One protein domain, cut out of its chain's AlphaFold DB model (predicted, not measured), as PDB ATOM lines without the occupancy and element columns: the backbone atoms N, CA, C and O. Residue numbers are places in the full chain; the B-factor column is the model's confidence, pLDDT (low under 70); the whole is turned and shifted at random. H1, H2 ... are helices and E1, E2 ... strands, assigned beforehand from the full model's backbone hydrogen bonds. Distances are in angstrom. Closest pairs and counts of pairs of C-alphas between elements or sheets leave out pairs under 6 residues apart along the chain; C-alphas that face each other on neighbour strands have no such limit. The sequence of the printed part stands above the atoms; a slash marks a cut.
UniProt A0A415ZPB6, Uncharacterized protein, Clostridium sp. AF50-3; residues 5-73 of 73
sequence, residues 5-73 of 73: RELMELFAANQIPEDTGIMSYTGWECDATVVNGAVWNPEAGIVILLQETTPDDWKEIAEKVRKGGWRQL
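This is residues 5 to 73 of the 73 residues of an uncharacterized protein of Clostridium sp. AF50-3 (UniProt A0A415ZPB6). A small three-stranded sheet, E1, E3 and E2, has H2 loosely over one face, while H1 only grazes the sheet. The tail after H2 folds back along E2, and residues 27 to 32, within the long link from E1 to E2, stick out. The printed part has 69 residues, with two named helices and three named strands in the order H1, E1, E2, E3, H2. The sheet is mixed, and the class is mixed, helices and strands. The whole is compact, with a radius of gyration of the C-alphas of 11.9 A and spans of 29 by 28 by 17 A.

H1, residues 5 to 13, only grazes the sheet with its residues 7 to 11. E1, residues 21 to 24, is an edge strand parallel to the inner strand E3, residues 46 to 50, at 24 degrees; N 23 and O 47 are 2.8 A apart, within hydrogen-bond range. E2, residues 37 to 41, is the other edge strand and forms a hairpin with E3, antiparallel at 160 degrees; N 48 and O 39 are 2.8 A apart. H2, residues 55 to 66, is on the sheet in two layers, a helix on one face of a sheet, at a height of 10.9 A over the sheet. It lies over E3 and E2, only just slantwise to the strands, at 30.3 degrees to E2 on the local plane. Residues 71 to 72 pair antiparallel with residues 39 to 40 of E2. H1 and H2 are apart. In both helices every O i to N i+4 pair is within hydrogen-bond range.

H1 begins at C-alpha 5 (9.097, 81.749, 83.493) and is 12.1 A long. E1 measures 10.4 A, E2 13.9 A and E3 12.9 A. H2, 16.3 A long, ends at C-alpha 66 (6.970, 53.648, 88.515).

The C-alphas farthest apart, those of Asp 31 and Gly 68, are 32.1 A apart. The printed part has no cut. The link from E1 to E2 is long, with 12 residues. Residues 26 to 31 and 52 to 57 have pLDDT under 70.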
ATOM      1  N   ARG A   5       7.647  81.775  83.250       91.62
ATOM      2  CA  ARG A   5       9.097  81.749  83.493       91.62
ATOM      3  C   ARG A   5       9.509  80.537  84.331       91.62
ATOM      4  O   ARG A   5      10.412  79.818  83.929       91.62
ATOM      5  N   GLU A   6       8.822  80.288  85.443       90.44
ATOM      6  CA  GLU A   6       9.119  79.142  86.320       90.44
ATOM      7  C   GLU A   6       8.876  77.796  85.617       90.44
ATOM      8  O   GLU A   6       9.554  76.814  85.913       90.44
ATOM      9  N   LEU A   7       7.925  77.736  84.678       88.88
ATOM     10  CA  LEU A   7       7.698  76.546  83.857       88.88
ATOM     11  C   LEU A   7       8.833  76.326  82.843       88.88
ATOM     12  O   LEU A   7       9.306  75.204  82.691       88.88
ATOM     13  N   MET A   8       9.304  77.385  82.182       91.25
ATOM     14  CA  MET A   8      10.431  77.285  81.246       91.25
ATOM     15  C   MET A   8      11.743  76.939  81.962       91.25
ATOM     16  O   MET A   8      12.515  76.123  81.467       91.25
ATOM     17  N   GLU A   9      11.979  77.498  83.151       93.62
ATOM     18  CA  GLU A   9      13.128  77.145  83.997       93.62
ATOM     19  C   GLU A   9      13.094  75.664  84.403       93.62
ATOM     20  O   GLU A   9      14.122  74.991  84.345       93.62
ATOM     21  N   LEU A  10      11.912  75.129  84.740       92.25
ATOM     22  CA  LEU A  10      11.719  73.707  85.032       92.25
ATOM     23  C   LEU A  10      12.085  72.819  83.835       92.25
ATOM     24  O   LEU A  10      12.762  71.803  84.002       92.25
ATOM     25  N   PHE A  11      11.644  73.190  82.633       93.81
ATOM     26  CA  PHE A  11      11.930  72.438  81.411       93.81
ATOM     27  C   PHE A  11      13.415  72.485  81.047       93.81
ATOM     28  O   PHE A  11      14.009  71.446  80.757       93.81
ATOM     29  N   ALA A  12      14.043  73.656  81.152       93.50
ATOM     30  CA  ALA A  12      15.475  73.806  80.919       93.50
ATOM     31  C   ALA A  12      16.307  72.988  81.923       93.50
ATOM     32  O   ALA A  12      17.229  72.276  81.525       93.50
ATOM     33  N   ALA A  13      15.951  73.028  83.213       94.44
ATOM     34  CA  ALA A  13      16.635  72.273  84.266       94.44
ATOM     35  C   ALA A  13      16.564  70.751  84.056       94.44
ATOM     36  O   ALA A  13      17.479  70.031  84.451       94.44
ATOM     37  N   ASN A  14      15.502  70.271  83.405       94.25
ATOM     38  CA  ASN A  14      15.294  68.860  83.092       94.25
ATOM     39  C   ASN A  14      15.696  68.477  81.657       94.25
ATOM     40  O   ASN A  14      15.442  67.346  81.241       94.25
ATOM     41  N   GLN A  15      16.337  69.390  80.914       95.25
ATOM     42  CA  GLN A  15      16.806  69.166  79.542       95.25
ATOM     43  C   GLN A  15      15.690  68.686  78.597       95.25
ATOM     44  O   GLN A  15      15.911  67.822  77.747       95.25
ATOM     45  N   ILE A  16      14.483  69.230  78.767       95.44
ATOM     46  CA  ILE A  16      13.337  68.913  77.915       95.44
ATOM     47  C   ILE A  16      13.577  69.516  76.518       95.44
ATOM     48  O   ILE A  16      13.809  70.724  76.431       95.44
ATOM     49  N   PRO A  17      13.529  68.720  75.434       95.31
ATOM     50  CA  PRO A  17      13.669  69.229  74.069       95.31
ATOM     51  C   PRO A  17      12.600  70.270  73.716       95.31
ATOM     52  O   PRO A  17      11.437  70.108  74.089       95.31
ATOM     53  N   GLU A  18      12.970  71.315  72.972       92.44
ATOM     54  CA  GLU A  18      12.063  72.418  72.600       92.44
ATOM     55  C   GLU A  18      10.881  71.979  71.719       92.44
ATOM     56  O   GLU A  18       9.846  72.643  71.698       92.44
ATOM     57  N   ASP A  19      11.012  70.856  71.012       94.75
ATOM     58  CA  ASP A  19       9.975  70.242  70.181       94.75
ATOM     59  C   ASP A  19       9.044  69.293  70.961       94.75
ATOM     60  O   ASP A  19       8.162  68.663  70.375       94.75
ATOM     61  N   THR A  20       9.195  69.210  72.288       94.75
ATOM     62  CA  THR A  20       8.331  68.409  73.164       94.75
ATOM     63  C   THR A  20       6.907  68.971  73.197       94.75
ATOM     64  O   THR A  20       6.681  70.139  73.514       94.75
ATOM     65  N   GLY A  21       5.918  68.116  72.933       93.19
ATOM     66  CA  GLY A  21       4.506  68.472  73.039       93.19
ATOM     67  C   GLY A  21       4.090  68.733  74.487       93.19
ATOM     68  O   GLY A  21       4.505  68.020  75.399       93.19
ATOM     69  N   ILE A  22       3.231  69.729  74.707       90.38
ATOM     70  CA  ILE A  22       2.681  70.049  76.030       90.38
ATOM     71  C   ILE A  22       1.193  69.704  76.039       90.38
ATOM     72  O   ILE A  22       0.437  70.145  75.174       90.38
ATOM     73  N   MET A  23       0.771  68.928  77.033       87.38
ATOM     74  CA  MET A  23      -0.620  68.539  77.257       87.38
ATOM     75  C   MET A  23      -1.031  68.846  78.696       87.38
ATOM     76  O   MET A  23      -0.189  68.905  79.587       87.38
ATOM     77  N   SER A  24      -2.329  68.999  78.941       82.44
ATOM     78  CA  SER A  24      -2.883  68.972  80.296       82.44
ATOM     79  C   SER A  24      -3.378  67.569  80.636       82.44
ATOM     80  O   SER A  24      -3.872  66.854  79.762       82.44
ATOM     81  N   TYR A  25      -3.241  67.167  81.902       76.75
ATOM     82  CA  TYR A  25      -3.786  65.902  82.400       76.75
ATOM     83  C   TYR A  25      -5.319  65.898  82.438       76.75
ATOM     84  O   TYR A  25      -5.918  64.831  82.325       76.75
ATOM     85  N   THR A  26      -5.969  67.063  82.547       67.62
ATOM     86  CA  THR A  26      -7.434  67.142  82.598       67.62
ATOM     87  C   THR A  26      -7.981  67.767  81.316       67.62
ATOM     88  O   THR A  26      -7.618  68.862  80.903       67.62
ATOM     89  N   GLY A  27      -8.820  67.011  80.611       57.59
ATOM     90  CA  GLY A  27      -9.246  67.316  79.246       57.59
ATOM     91  C   GLY A  27     -10.322  68.392  79.095       57.59
ATOM     92  O   GLY A  27     -10.961  68.405  78.050       57.59
ATOM     93  N   TRP A  28     -10.580  69.255  80.080       57.47
ATOM     94  CA  TRP A  28     -11.624  70.287  79.971       57.47
ATOM     95  C   TRP A  28     -11.352  71.462  80.918       57.47
ATOM     96  O   TRP A  28     -11.969  71.615  81.968       57.47
ATOM     97  N   GLU A  29     -10.398  72.309  80.550       59.25
ATOM     98  CA  GLU A  29     -10.170  73.571  81.248       59.25
ATOM     99  C   GLU A  29     -10.998  74.663  80.583       59.25
ATOM    100  O   GLU A  29     -10.569  75.308  79.630       59.25
ATOM    101  N   CYS A  30     -12.223  74.857  81.069       63.97
ATOM    102  CA  CYS A  30     -13.002  76.045  80.718       63.97
ATOM    103  C   CYS A  30     -12.490  77.310  81.423       63.97
ATOM    104  O   CYS A  30     -12.899  78.403  81.042       63.97
ATOM    105  N   ASP A  31     -11.577  77.161  82.388       68.62
ATOM    106  CA  ASP A  31     -11.034  78.237  83.208       68.62
ATOM    107  C   ASP A  31      -9.520  78.100  83.391       68.62
ATOM    108  O   ASP A  31      -8.961  77.001  83.386       68.62
ATOM    109  N   ALA A  32      -8.855  79.239  83.598       72.50
ATOM    110  CA  ALA A  32      -7.444  79.265  83.953       72.50
ATOM    111  C   ALA A  32      -7.224  78.541  85.286       72.50
ATOM    112  O   ALA A  32      -7.789  78.915  86.314       72.50
ATOM    113  N   THR A  33      -6.367  77.528  85.272       73.00
ATOM    114  CA  THR A  33      -6.120  76.667  86.428       73.00
ATOM    115  C   THR A  33      -4.633  76.578  86.752       73.00
ATOM    116  O   THR A  33      -3.748  76.896  85.951       73.00
ATOM    117  N   VAL A  34      -4.350  76.209  87.995       76.31
ATOM    118  CA  VAL A  34      -3.009  76.235  88.562       76.31
ATOM    119  C   VAL A  34      -2.249  74.974  88.166       76.31
ATOM    120  O   VAL A  34      -2.646  73.870  88.517       76.31
ATOM    121  N   VAL A  35      -1.092  75.141  87.521       81.00
ATOM    122  CA  VAL A  35      -0.131  74.047  87.323       81.00
ATOM    123  C   VAL A  35       0.633  73.792  88.625       81.00
ATOM    124  O   VAL A  35       1.376  74.658  89.102       81.00
ATOM    125  N   ASN A  36       0.463  72.594  89.179       78.12
ATOM    126  CA  ASN A  36       1.082  72.137  90.424       78.12
ATOM    127  C   ASN A  36       2.261  71.187  90.190       78.12
ATOM    128  O   ASN A  36       3.180  71.126  91.007       78.12
ATOM    129  N   GLY A  37       2.290  70.497  89.052       83.19
ATOM    130  CA  GLY A  37       3.374  69.591  88.696       83.19
ATOM    131  C   GLY A  37       3.440  69.337  87.200       83.19
ATOM    132  O   GLY A  37       2.593  69.802  86.438       83.19
ATOM    133  N   ALA A  38       4.454  68.590  86.784       88.25
ATOM    134  CA  ALA A  38       4.572  68.108  85.422       88.25
ATOM    135  C   ALA A  38       5.210  66.717  85.415       88.25
ATOM    136  O   ALA A  38       6.034  66.388  86.272       88.25
ATOM    137  N   VAL A  39       4.825  65.910  84.433       91.44
ATOM    138  CA  VAL A  39       5.516  64.663  84.104       91.44
ATOM    139  C   VAL A  39       5.914  64.654  82.644       91.44
ATOM    140  O   VAL A  39       5.189  65.160  81.793       91.44
ATOM    141  N   TRP A  40       7.052  64.049  82.349       93.75
ATOM    142  CA  TRP A  40       7.611  63.969  81.011       93.75
ATOM    143  C   TRP A  40       7.829  62.527  80.586       93.75
ATOM    144  O   TRP A  40       8.399  61.734  81.339       93.75
ATOM    145  N   ASN A  41       7.423  62.205  79.366       92.75
ATOM    146  CA  ASN A  41       7.796  60.976  78.692       92.75
ATOM    147  C   ASN A  41       8.749  61.308  77.529       92.75
ATOM    148  O   ASN A  41       8.297  61.874  76.530       92.75
ATOM    149  N   PRO A  42      10.046  60.957  77.632       91.81
ATOM    150  CA  PRO A  42      11.018  61.231  76.578       91.81
ATOM    151  C   PRO A  42      10.777  60.403  75.309       91.81
ATOM    152  O   PRO A  42      11.071  60.879  74.221       91.81
ATOM    153  N   GLU A  43      10.235  59.187  75.429       91.75
ATOM    154  CA  GLU A  43       9.948  58.322  74.276       91.75
ATOM    155  C   GLU A  43       8.752  58.838  73.475       91.75
ATOM    156  O   GLU A  43       8.745  58.771  72.249       91.75
ATOM    157  N   ALA A  44       7.744  59.372  74.169       90.31
ATOM    158  CA  ALA A  44       6.575  59.971  73.537       90.31
ATOM    159  C   ALA A  44       6.813  61.423  73.090       90.31
ATOM    160  O   ALA A  44       6.016  61.943  72.317       90.31
ATOM    161  N   GLY A  45       7.863  62.083  73.593       93.31
ATOM    162  CA  GLY A  45       8.114  63.504  73.344       93.31
ATOM    163  C   GLY A  45       7.004  64.397  73.898       93.31
ATOM    164  O   GLY A  45       6.621  65.368  73.250       93.31
ATOM    165  N   ILE A  46       6.448  64.056  75.069       92.81
ATOM    166  CA  ILE A  46       5.295  64.761  75.659       92.81
ATOM    167  C   ILE A  46       5.540  65.090  77.134       92.81
ATOM    168  O   ILE A  46       5.908  64.218  77.926       92.81
ATOM    169  N   VAL A  47       5.257  66.335  77.515       92.69
ATOM    170  CA  VAL A  47       5.040  66.772  78.898       92.69
ATOM    171  C   VAL A  47       3.544  66.869  79.167       92.69
ATOM    172  O   VAL A  47       2.803  67.484  78.405       92.69
ATOM    173  N   ILE A  48       3.108  66.310  80.291       89.50
ATOM    174  CA  ILE A  48       1.765  66.509  80.830       89.50
ATOM    175  C   ILE A  48       1.860  67.429  82.049       89.50
ATOM    176  O   ILE A  48       2.542  67.108  83.025       89.50
ATOM    177  N   LEU A  49       1.161  68.560  81.994       88.06
ATOM    178  CA  LEU A  49       0.964  69.481  83.106       88.06
ATOM    179  C   LEU A  49      -0.135  68.955  84.027       88.06
ATOM    180  O   LEU A  49      -1.189  68.501  83.580       88.06
ATOM    181  N   LEU A  50       0.129  69.024  85.324       82.19
ATOM    182  CA  LEU A  50      -0.738  68.516  86.374       82.19
ATOM    183  C   LEU A  50      -1.350  69.689  87.127       82.19
ATOM    184  O   LEU A  50      -0.629  70.588  87.571       82.19
ATOM    185  N   GLN A  51      -2.666  69.662  87.281       77.81
ATOM    186  CA  GLN A  51      -3.419  70.631  88.082       77.81
ATOM    187  C   GLN A  51      -3.668  70.086  89.481       77.81
ATOM    188  O   GLN A  51      -2.976  69.154  89.872       77.81
ATOM    189  N   GLU A  52      -4.541  70.693  90.290       66.00
ATOM    190  CA  GLU A  52      -4.969  70.091  91.561       66.00
ATOM    191  C   GLU A  52      -5.524  68.690  91.298       66.00
ATOM    192  O   GLU A  52      -6.677  68.494  90.933       66.00
ATOM    193  N   THR A  53      -4.633  67.717  91.425       57.59
ATOM    194  CA  THR A  53      -4.901  66.310  91.263       57.59
ATOM    195  C   THR A  53      -5.521  65.845  92.560       57.59
ATOM    196  O   THR A  53      -4.973  66.036  93.652       57.59
ATOM    197  N   THR A  54      -6.694  65.233  92.459       59.09
ATOM    198  CA  THR A  54      -7.216  64.475  93.588       59.09
ATOM    199  C   THR A  54      -6.187  63.394  93.962       59.09
ATOM    200  O   THR A  54      -5.354  63.004  93.133       59.09
ATOM    201  N   PRO A  55      -6.192  62.870  95.200       59.72
ATOM    202  CA  PRO A  55      -5.246  61.828  95.606       59.72
ATOM    203  C   PRO A  55      -5.203  60.606  94.670       59.72
ATOM    204  O   PRO A  55      -4.197  59.897  94.644       59.72
ATOM    205  N   ASP A  56      -6.272  60.354  93.910       66.88
ATOM    206  CA  ASP A  56      -6.369  59.238  92.970       66.88
ATOM    207  C   ASP A  56      -5.660  59.508  91.636       66.88
ATOM    208  O   ASP A  56      -4.941  58.630  91.153       66.88
ATOM    209  N   ASP A  57      -5.733  60.731  91.112       68.94
ATOM    210  CA  ASP A  57      -4.948  61.159  89.943       68.94
ATOM    211  C   ASP A  57      -3.443  61.023  90.225       68.94
ATOM    212  O   ASP A  57      -2.651  60.591  89.381       68.94
ATOM    213  N   TRP A  58      -3.040  61.309  91.471       70.00
ATOM    214  CA  TRP A  58      -1.643  61.171  91.869       70.00
ATOM    215  C   TRP A  58      -1.163  59.719  91.865       70.00
ATOM    216  O   TRP A  58      -0.010  59.456  91.523       70.00
ATOM    217  N   LYS A  59      -2.039  58.762  92.202       75.69
ATOM    218  CA  LYS A  59      -1.712  57.330  92.134       75.69
ATOM    219  C   LYS A  59      -1.502  56.888  90.696       75.69
ATOM    220  O   LYS A  59      -0.525  56.194  90.434       75.69
ATOM    221  N   GLU A  60      -2.365  57.298  89.767       78.25
ATOM    222  CA  GLU A  60      -2.222  56.922  88.355       78.25
ATOM    223  C   GLU A  60      -0.895  57.436  87.783       78.25
ATOM    224  O   GLU A  60      -0.146  56.694  87.141       78.25
ATOM    225  N   ILE A  61      -0.562  58.695  88.060       78.00
ATOM    226  CA  ILE A  61       0.688  59.284  87.588       78.00
ATOM    227  C   ILE A  61       1.895  58.634  88.280       78.00
ATOM    228  O   ILE A  61       2.866  58.289  87.607       78.00
ATOM    229  N   ALA A  62       1.828  58.377  89.590       77.44
ATOM    230  CA  ALA A  62       2.878  57.656  90.309       77.44
ATOM    231  C   ALA A  62       3.089  56.243  89.744       77.44
ATOM    232  O   ALA A  62       4.226  55.783  89.627       77.44
ATOM    233  N   GLU A  63       2.024  55.554  89.330       81.88
ATOM    234  CA  GLU A  63       2.142  54.269  88.649       81.88
ATOM    235  C   GLU A  63       2.790  54.384  87.269       81.88
ATOM    236  O   GLU A  63       3.613  53.532  86.926       81.88
ATOM    237  N   LYS A  64       2.444  55.412  86.485       77.31
ATOM    238  CA  LYS A  64       3.073  55.690  85.183       77.31
ATOM    239  C   LYS A  64       4.572  55.958  85.333       77.31
ATOM    240  O   LYS A  64       5.360  55.394  84.575       77.31
ATOM    241  N   VAL A  65       4.961  56.742  86.341       78.88
ATOM    242  CA  VAL A  65       6.369  57.002  86.687       78.88
ATOM    243  C   VAL A  65       7.062  55.714  87.137       78.88
ATOM    244  O   VAL A  65       8.113  55.360  86.610       78.88
ATOM    245  N   ARG A  66       6.438  54.935  88.032       78.25
ATOM    246  CA  ARG A  66       6.970  53.648  88.515       78.25
ATOM    247  C   ARG A  66       7.194  52.633  87.390       78.25
ATOM    248  O   ARG A  66       8.137  51.852  87.465       78.25
ATOM    249  N   LYS A  67       6.339  52.618  86.361       83.75
ATOM    250  CA  LYS A  67       6.466  51.726  85.192       83.75
ATOM    251  C   LYS A  67       7.595  52.139  84.230       83.75
ATOM    252  O   LYS A  67       7.860  51.404  83.287       83.75
ATOM    253  N   GLY A  68       8.280  53.262  84.477       72.94
ATOM    254  CA  GLY A  68       9.553  53.620  83.841       72.94
ATOM    255  C   GLY A  68       9.465  54.476  82.574       72.94
ATOM    256  O   GLY A  68      10.500  54.917  82.088       72.94
ATOM    257  N   GLY A  69       8.264  54.761  82.063       84.00
ATOM    258  CA  GLY A  69       8.074  55.591  80.859       84.00
ATOM    259  C   GLY A  69       7.900  57.087  81.133       84.00
ATOM    260  O   GLY A  69       7.904  57.889  80.206       84.00
ATOM    261  N   TRP A  70       7.725  57.477  82.396       90.56
ATOM    262  CA  TRP A  70       7.435  58.857  82.785       90.56
ATOM    263  C   TRP A  70       8.379  59.316  83.890       90.56
ATOM    264  O   TRP A  70       8.731  58.547  84.782       90.56
ATOM    265  N   ARG A  71       8.767  60.587  83.844       90.62
ATOM    266  CA  ARG A  71       9.624  61.249  84.827       90.62
ATOM    267  C   ARG A  71       8.862  62.403  85.448       90.62
ATOM    268  O   ARG A  71       8.255  63.181  84.722       90.62
ATOM    269  N   GLN A  72       8.893  62.513  86.768       89.25
ATOM    270  CA  GLN A  72       8.387  63.697  87.454       89.25
ATOM    271  C   GLN A  72       9.408  64.831  87.329       89.25
ATOM    272  O   GLN A  72      10.600  64.581  87.513       89.25
ATOM    273  N   LEU A  73       8.930  66.031  86.985       88.25
ATOM    274  CA  LEU A  73       9.737  67.247  86.843       88.25
ATOM    275  C   LEU A  73       9.690  68.112  88.106       88.25
ATOM    276  O   LEU A  73       8.587  68.262  88.691       88.25
TER     277      LEU A  73